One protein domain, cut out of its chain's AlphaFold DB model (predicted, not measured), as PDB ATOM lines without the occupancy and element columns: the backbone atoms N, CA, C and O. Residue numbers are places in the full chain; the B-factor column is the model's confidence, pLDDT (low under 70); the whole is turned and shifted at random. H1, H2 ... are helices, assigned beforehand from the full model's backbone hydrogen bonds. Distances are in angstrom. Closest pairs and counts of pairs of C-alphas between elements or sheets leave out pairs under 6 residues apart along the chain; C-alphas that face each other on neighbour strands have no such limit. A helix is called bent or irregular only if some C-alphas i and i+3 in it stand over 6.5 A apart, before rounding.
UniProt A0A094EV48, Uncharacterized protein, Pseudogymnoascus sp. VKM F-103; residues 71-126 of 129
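AT A GLANCE: This is residues 71 to 126 of the 129 residues of an uncharacterized protein of Pseudogymnoascus sp. VKM F-103 (UniProt A0A094EV48). Five short helices make an open frame with few contacts between them: H1 and H3 are on opposite sides, H4 spans from one to the other, and H2 is at the corner where H1 ends. H5 sits at the far end of the frame, beside H2, reached from H4 by residues 114 to 119. The printed part has 56 residues, with H1 to H5 in chain order, no named strand, and the class all helix. It is compact, with a radius of gyration of the C-alphas of 10.6 A, and only just elongated, spanning 28 by 19 by 18 A.

HOW THE PARTS SIT: Start at H1, residues 71 to 81, which only just touches H4, residues 104 to 113, with 3 pairs of C-alphas within 8 A. Their closest C-alphas, of Ile 73 and Phe 111, are 7.4 A apart, and their lines are about perpendicular at 89 degrees. At Leu 80, H1 only just touches H2, residues 84 to 88, only at the corner; the closest C-alpha is that of Arg 87, 5.8 A away. H3, residues 91 to 97, touches H4, closest at the C-alphas of Ala 92 and Ala 104, 5.0 A apart; their lines are only just about perpendicular, at 71 degrees. H5, residues 120 to 126, only just touches H2, with 3 pairs within 8 A, closest at the C-alphas of Ile 88 and Gln 123, 5.3 A apart. H1 and H3 are apart. Every O i to N i+4 pair is within hydrogen-bond range in H1, H2, H3 and H4; in H5 it is 1 of 3, beside 3 of 4 O i to N i+3 pairs.

IN THESE COORDINATES: Find C-alpha 71 at (240.025, 207.283, 177.965); from there H1 runs 15.4 A to C-alpha 81. H4 runs 14.3 A from C-alpha 104 at (231.435, 200.111, 192.843). H2 measures 6.7 A, H3 9.9 A and H5 10.5 A, ending at C-alpha 126, (225.742, 185.409, 190.147). H5 is irregular, only just: C-alphas 122 and 125 are 6.52 A apart.

THE WHOLE: The C-alphas farthest apart, of Asp 71 and Ala 125, are 31.0 A from each other. The printed part has no cut and no long link. Look at residues 121 to 126 for pLDDT under 70; the mean of the printed part is 83.5.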
ATOM      1  N   ASP A  71     239.490 208.309 178.856       85.75
ATOM      2  CA  ASP A  71     240.025 207.283 177.965       85.75
ATOM      3  C   ASP A  71     240.262 205.962 178.694       85.75
ATOM      4  O   ASP A  71     240.144 204.877 178.123       85.75
ATOM      5  N   THR A  72     240.591 206.038 179.984       86.69
ATOM      6  CA  THR A  72     240.801 204.846 180.812       86.69
ATOM      7  C   THR A  72     239.506 204.050 180.945       86.69
ATOM      8  O   THR A  72     239.515 202.823 180.851       86.69
ATOM      9  N   ILE A  73     238.378 204.740 181.118       87.44
ATOM     10  CA  ILE A  73     237.075 204.087 181.251       87.44
ATOM     11  C   ILE A  73     236.626 203.503 179.909       87.44
ATOM     12  O   ILE A  73     236.097 202.394 179.880       87.44
ATOM     13  N   ASP A  74     236.897 204.189 178.801       88.19
ATOM     14  CA  ASP A  74     236.535 203.694 177.470       88.19
ATOM     15  C   ASP A  74     237.300 202.406 177.126       88.19
ATOM     16  O   ASP A  74     236.713 201.447 176.620       88.19
ATOM     17  N   LYS A  75     238.580 202.319 177.513       89.00
ATOM     18  CA  LYS A  75     239.377 201.084 177.402       89.00
ATOM     19  C   LYS A  75     238.814 199.946 178.254       89.00
ATOM     20  O   LYS A  75     238.752 198.813 177.782       89.00
ATOM     21  N   MET A  76     238.367 200.236 179.478       88.38
ATOM     22  CA  MET A  76     237.716 199.236 180.339       88.38
ATOM     23  C   MET A  76     236.374 198.761 179.766       88.38
ATOM     24  O   MET A  76     236.022 197.591 179.886       88.38
ATOM     25  N   ILE A  77     235.601 199.649 179.136       87.81
ATOM     26  CA  ILE A  77     234.359 199.262 178.454       87.81
ATOM     27  C   ILE A  77     234.678 198.353 177.265       87.81
ATOM     28  O   ILE A  77     234.041 197.308 177.113       87.81
ATOM     29  N   ALA A  78     235.677 198.715 176.456       86.75
ATOM     30  CA  ALA A  78     236.097 197.928 175.302       86.75
ATOM     31  C   ALA A  78     236.568 196.518 175.702       86.75
ATOM     32  O   ALA A  78     236.172 195.545 175.060       86.75
ATOM     33  N   SER A  79     237.331 196.383 176.795       85.69
ATOM     34  CA  SER A  79     237.761 195.065 177.282       85.69
ATOM     35  C   SER A  79     236.574 194.198 177.714       85.69
ATOM     36  O   SER A  79     236.515 193.017 177.381       85.69
ATOM     37  N   LEU A  80     235.566 194.786 178.372       84.81
ATOM     38  CA  LEU A  80     234.374 194.048 178.803       84.81
ATOM     39  C   LEU A  80     233.476 193.603 177.641       84.81
ATOM     40  O   LEU A  80     232.803 192.579 177.751       84.81
ATOM     41  N   GLN A  81     233.404 194.360 176.542       79.19
ATOM     42  CA  GLN A  81     232.491 194.046 175.434       79.19
ATOM     43  C   GLN A  81     232.802 192.696 174.765       79.19
ATOM     44  O   GLN A  81     231.867 192.017 174.336       79.19
ATOM     45  N   GLY A  82     234.072 192.276 174.743       74.06
ATOM     46  CA  GLY A  82     234.510 191.005 174.150       74.06
ATOM     47  C   GLY A  82     234.343 189.770 175.044       74.06
ATOM     48  O   GLY A  82     234.371 188.647 174.542       74.06
ATOM     49  N   HIS A  83     234.138 189.941 176.353       77.94
ATOM     50  CA  HIS A  83     234.206 188.839 177.315       77.94
ATOM     51  C   HIS A  83     232.917 188.700 178.123       77.94
ATOM     52  O   HIS A  83     232.733 189.346 179.155       77.94
ATOM     53  N   TYR A  84     232.024 187.802 177.685       75.12
ATOM     54  CA  TYR A  84     230.726 187.562 178.334       75.12
ATOM     55  C   TYR A  84     230.853 187.375 179.851       75.12
ATOM     56  O   TYR A  84     230.163 188.065 180.594       75.12
ATOM     57  N   ASN A  85     231.797 186.543 180.302       78.00
ATOM     58  CA  ASN A  85     232.037 186.258 181.719       78.00
ATOM     59  C   ASN A  85     232.330 187.521 182.541       78.00
ATOM     60  O   ASN A  85     231.839 187.660 183.658       78.00
ATOM     61  N   GLU A  86     233.074 188.475 181.985       79.62
ATOM     62  CA  GLU A  86     233.413 189.728 182.666       79.62
ATOM     63  C   GLU A  86     232.228 190.699 182.719       79.62
ATOM     64  O   GLU A  86     232.069 191.453 183.686       79.62
ATOM     65  N   ARG A  87     231.330 190.643 181.725       79.25
ATOM     66  CA  ARG A  87     230.111 191.467 181.697       79.25
ATOM     67  C   ARG A  87     229.142 191.110 182.817       79.25
ATOM     68  O   ARG A  87     228.431 191.995 183.298       79.25
ATOM     69  N   ILE A  88     229.115 189.843 183.227       82.94
ATOM     70  CA  ILE A  88     228.219 189.361 184.286       82.94
ATOM     71  C   ILE A  88     228.763 189.661 185.685       82.94
ATOM     72  O   ILE A  88     227.973 189.825 186.616       82.94
ATOM     73  N   LYS A  89     230.090 189.786 185.844       84.75
ATOM     74  CA  LYS A  89     230.712 190.061 187.149       84.75
ATOM     75  C   LYS A  89     230.085 191.298 187.806       84.75
ATOM     76  O   LYS A  89     229.832 192.306 187.127       84.75
ATOM     77  N   PRO A  90     229.846 191.284 189.127       88.06
ATOM     78  CA  PRO A  90     229.347 192.459 189.817       88.06
ATOM     79  C   PRO A  90     230.420 193.553 189.832       88.06
ATOM     80  O   PRO A  90     231.623 193.294 189.782       88.06
ATOM     81  N   TRP A  91     229.985 194.810 189.905       89.25
ATOM     82  CA  TRP A  91     230.888 195.965 189.904       89.25
ATOM     83  C   TRP A  91     231.922 195.919 191.036       89.25
ATOM     84  O   TRP A  91     233.055 196.334 190.833       89.25
ATOM     85  N   ALA A  92     231.560 195.368 192.198       88.25
ATOM     86  CA  ALA A  92     232.474 195.207 193.325       88.25
ATOM     87  C   ALA A  92     233.662 194.283 193.008       88.25
ATOM     88  O   ALA A  92     234.773 194.554 193.454       88.25
ATOM     89  N   THR A  93     233.447 193.228 192.217       89.19
ATOM     90  CA  THR A  93     234.519 192.319 191.795       89.19
ATOM     91  C   THR A  93     235.444 193.003 190.799       89.19
ATOM     92  O   THR A  93     236.652 192.956 190.983       89.19
ATOM     93  N   LEU A  94     234.897 193.735 189.820       88.19
ATOM     94  CA  LEU A  94     235.717 194.483 188.857       88.19
ATOM     95  C   LEU A  94     236.565 195.576 189.523       88.19
ATOM     96  O   LEU A  94     237.719 195.759 189.160       88.19
ATOM     97  N   VAL A  95     236.027 196.272 190.531       89.88
ATOM     98  CA  VAL A  95     236.798 197.257 191.313       89.88
ATOM     99  C   VAL A  95     238.010 196.608 191.983       89.88
ATOM    100  O   VAL A  95     239.083 197.204 191.988       89.88
ATOM    101  N   LYS A  96     237.849 195.397 192.532       89.31
ATOM    102  CA  LYS A  96     238.946 194.649 193.162       89.31
ATOM    103  C   LYS A  96     239.950 194.138 192.130       89.31
ATOM    104  O   LYS A  96     241.144 194.325 192.324       89.31
ATOM    105  N   GLU A  97     239.474 193.537 191.040       88.81
ATOM    106  CA  GLU A  97     240.322 192.986 189.969       88.81
ATOM    107  C   GLU A  97     241.167 194.069 189.288       88.81
ATOM    108  O   GLU A  97     242.344 193.857 189.018       88.81
ATOM    109  N   TRP A  98     240.594 195.253 189.063       87.75
ATOM    110  CA  TRP A  98     241.300 196.389 188.467       87.75
ATOM    111  C   TRP A  98     241.981 197.299 189.498       87.75
ATOM    112  O   TRP A  98     242.507 198.347 189.131       87.75
ATOM    113  N   ASN A  99     241.975 196.911 190.778       88.75
ATOM    114  CA  ASN A  99     242.594 197.633 191.889       88.75
ATOM    115  C   ASN A  99     242.231 199.134 191.932       88.75
ATOM    116  O   ASN A  99     243.089 200.011 192.061       88.75
ATOM    117  N   LEU A 100     240.942 199.445 191.779       87.38
ATOM    118  CA  LEU A 100     240.467 200.827 191.727       87.38
ATOM    119  C   LEU A 100     240.192 201.366 193.135       87.38
ATOM    120  O   LEU A 100     239.517 200.735 193.944       87.38
ATOM    121  N   SER A 101     240.592 202.610 193.396       88.56
ATOM    122  CA  SER A 101     240.346 203.315 194.669       88.56
ATOM    123  C   SER A 101     238.939 203.930 194.793       88.56
ATOM    124  O   SER A 101     238.699 204.838 195.597       88.56
ATOM    125  N   ILE A 102     237.987 203.482 193.969       86.75
ATOM    126  CA  ILE A 102     236.622 204.016 193.919       86.75
ATOM    127  C   ILE A 102     235.589 202.988 194.356       86.75
ATOM    128  O   ILE A 102     235.800 201.783 194.287       86.75
ATOM    129  N   SER A 103     234.423 203.476 194.772       90.62
ATOM    130  CA  SER A 103     233.304 202.595 195.071       90.62
ATOM    131  C   SER A 103     232.721 201.992 193.789       90.62
ATOM    132  O   SER A 103     232.694 202.622 192.729       90.62
ATOM    133  N   ALA A 104     232.157 200.789 193.918       90.25
ATOM    134  CA  ALA A 104     231.435 200.111 192.843       90.25
ATOM    135  C   ALA A 104     230.291 200.963 192.261       90.25
ATOM    136  O   ALA A 104     230.009 200.897 191.069       90.25
ATOM    137  N   ARG A 105     229.657 201.806 193.092       90.69
ATOM    138  CA  ARG A 105     228.606 202.739 192.662       90.69
ATOM    139  C   ARG A 105     229.150 203.828 191.739       90.69
ATOM    140  O   ARG A 105     228.491 204.168 190.762       90.69
ATOM    141  N   THR A 106     230.325 204.373 192.050       90.00
ATOM    142  CA  THR A 106     230.978 205.359 191.182       90.00
ATOM    143  C   THR A 106     231.324 204.719 189.846       90.00
ATOM    144  O   THR A 106     230.986 205.290 188.819       90.00
ATOM    145  N   LEU A 107     231.889 203.507 189.856       89.50
ATOM    146  CA  LEU A 107     232.212 202.776 188.628       89.50
ATOM    147  C   LEU A 107     230.961 202.553 187.763       89.50
ATOM    148  O   LEU A 107     230.968 202.886 186.586       89.50
ATOM    149  N   ALA A 108     229.865 202.075 188.358       89.94
ATOM    150  CA  ALA A 108     228.604 201.875 187.645       89.94
ATOM    151  C   ALA A 108     228.086 203.173 187.003       89.94
ATOM    152  O   ALA A 108     227.764 203.182 185.822       89.94
ATOM    153  N   ARG A 109     228.083 204.286 187.750       89.56
ATOM    154  CA  ARG A 109     227.625 205.587 187.239       89.56
ATOM    155  C   ARG A 109     228.474 206.083 186.067       89.56
ATOM    156  O   ARG A 109     227.930 206.615 185.102       89.56
ATOM    157  N   GLU A 110     229.792 205.942 186.159       89.25
ATOM    158  CA  GLU A 110     230.712 206.367 185.096       89.25
ATOM    159  C   GLU A 110     230.528 205.552 183.805       89.25
ATOM    160  O   GLU A 110     230.665 206.097 182.708       89.25
ATOM    161  N   PHE A 111     230.184 204.268 183.930       89.38
ATOM    162  CA  PHE A 111     229.874 203.389 182.801       89.38
ATOM    163  C   PHE A 111     228.482 203.686 182.223       89.38
ATOM    164  O   PHE A 111     228.342 203.801 181.006       89.38
ATOM    165  N   ASP A 112     227.478 203.909 183.078       88.81
ATOM    166  CA  ASP A 112     226.120 204.284 182.664       88.81
ATOM    167  C   ASP A 112     226.112 205.615 181.894       88.81
ATOM    168  O   ASP A 112     225.418 205.749 180.890       88.81
ATOM    169  N   THR A 113     226.925 206.588 182.320       87.88
ATOM    170  CA  THR A 113     227.064 207.894 181.642       87.88
ATOM    171  C   THR A 113     227.601 207.743 180.213       87.88
ATOM    172  O   THR A 113     227.288 208.552 179.345       87.88
ATOM    173  N   ARG A 114     228.373 206.681 179.952       86.81
ATOM    174  CA  ARG A 114     228.907 206.321 178.629       86.81
ATOM    175  C   ARG A 114     228.008 205.350 177.856       86.81
ATOM    176  O   ARG A 114     228.398 204.866 176.799       86.81
ATOM    177  N   GLY A 115     226.822 205.041 178.381       86.75
ATOM    178  CA  GLY A 115     225.858 204.139 177.748       86.75
ATOM    179  C   GLY A 115     226.181 202.650 177.897       86.75
ATOM    180  O   GLY A 115     225.536 201.820 177.255       86.75
ATOM    181  N   TYR A 116     227.154 202.275 178.736       87.75
ATOM    182  CA  TYR A 116     227.400 200.869 179.038       87.75
ATOM    183  C   TYR A 116     226.551 200.420 180.227       87.75
ATOM    184  O   TYR A 116     226.836 200.748 181.378       87.75
ATOM    185  N   HIS A 117     225.552 199.584 179.948       86.12
ATOM    186  CA  HIS A 117     224.683 199.006 180.966       86.12
ATOM    187  C   HIS A 117     224.900 197.499 181.078       86.12
ATOM    188  O   HIS A 117     224.862 196.757 180.090       86.12
ATOM    189  N   LYS A 118     225.084 197.013 182.307       83.75
ATOM    190  CA  LYS A 118     225.086 195.569 182.563       83.75
ATOM    191  C   LYS A 118     223.660 195.033 182.541       83.75
ATOM    192  O   LYS A 118     222.739 195.633 183.095       83.75
ATOM    193  N   CYS A 119     223.480 193.872 181.919       79.12
ATOM    194  CA  CYS A 119     222.185 193.209 181.885       79.12
ATOM    195  C   CYS A 119     221.826 192.685 183.282       79.12
ATOM    196  O   CYS A 119     222.446 191.742 183.777       79.12
ATOM    197  N   LYS A 120     220.785 193.263 183.897       71.38
ATOM    198  CA  LYS A 120     220.278 192.845 185.216       71.38
ATOM    199  C   LYS A 120     219.882 191.364 185.252       71.38
ATOM    200  O   LYS A 120     220.066 190.715 186.276       71.38
ATOM    201  N   ALA A 121     219.354 190.829 184.147       68.81
ATOM    202  CA  ALA A 121     218.964 189.423 184.053       68.81
ATOM    203  C   ALA A 121     220.185 188.492 184.079       68.81
ATOM    204  O   ALA A 121     220.184 187.519 184.825       68.81
ATOM    205  N   CYS A 122     221.255 188.840 183.357       67.81
ATOM    206  CA  CYS A 122     222.496 188.066 183.377       67.81
ATOM    207  C   CYS A 122     223.139 188.072 184.775       67.81
ATOM    208  O   CYS A 122     223.672 187.061 185.211       67.81
ATOM    209  N   GLN A 123     223.043 189.183 185.513       64.81
ATOM    210  CA  GLN A 123     223.634 189.310 186.852       64.81
ATOM    211  C   GLN A 123     222.898 188.539 187.956       64.81
ATOM    212  O   GLN A 123     223.510 188.217 188.972       64.81
ATOM    213  N   ARG A 124     221.604 188.231 187.787       59.81
ATOM    214  CA  ARG A 124     220.798 187.560 188.825       59.81
ATOM    215  C   ARG A 124     221.349 186.192 189.230       59.81
ATOM    216  O   ARG A 124     221.296 185.866 190.407       59.81
ATOM    217  N   ALA A 125     221.904 185.430 188.287       58.94
ATOM    218  CA  ALA A 125     222.460 184.105 188.561       58.94
ATOM    219  C   ALA A 125     223.728 184.145 189.437       58.94
ATOM    220  O   ALA A 125     223.970 183.217 190.196       58.94
ATOM    221  N   LEU A 126     224.509 185.230 189.366       57.50
ATOM    222  CA  LEU A 126     225.742 185.409 190.147       57.50
ATOM    223  C   LEU A 126     225.520 186.064 191.515       57.50
ATOM    224  O   LEU A 126     226.398 185.994 192.362       57.50
TER     225      LEU A 126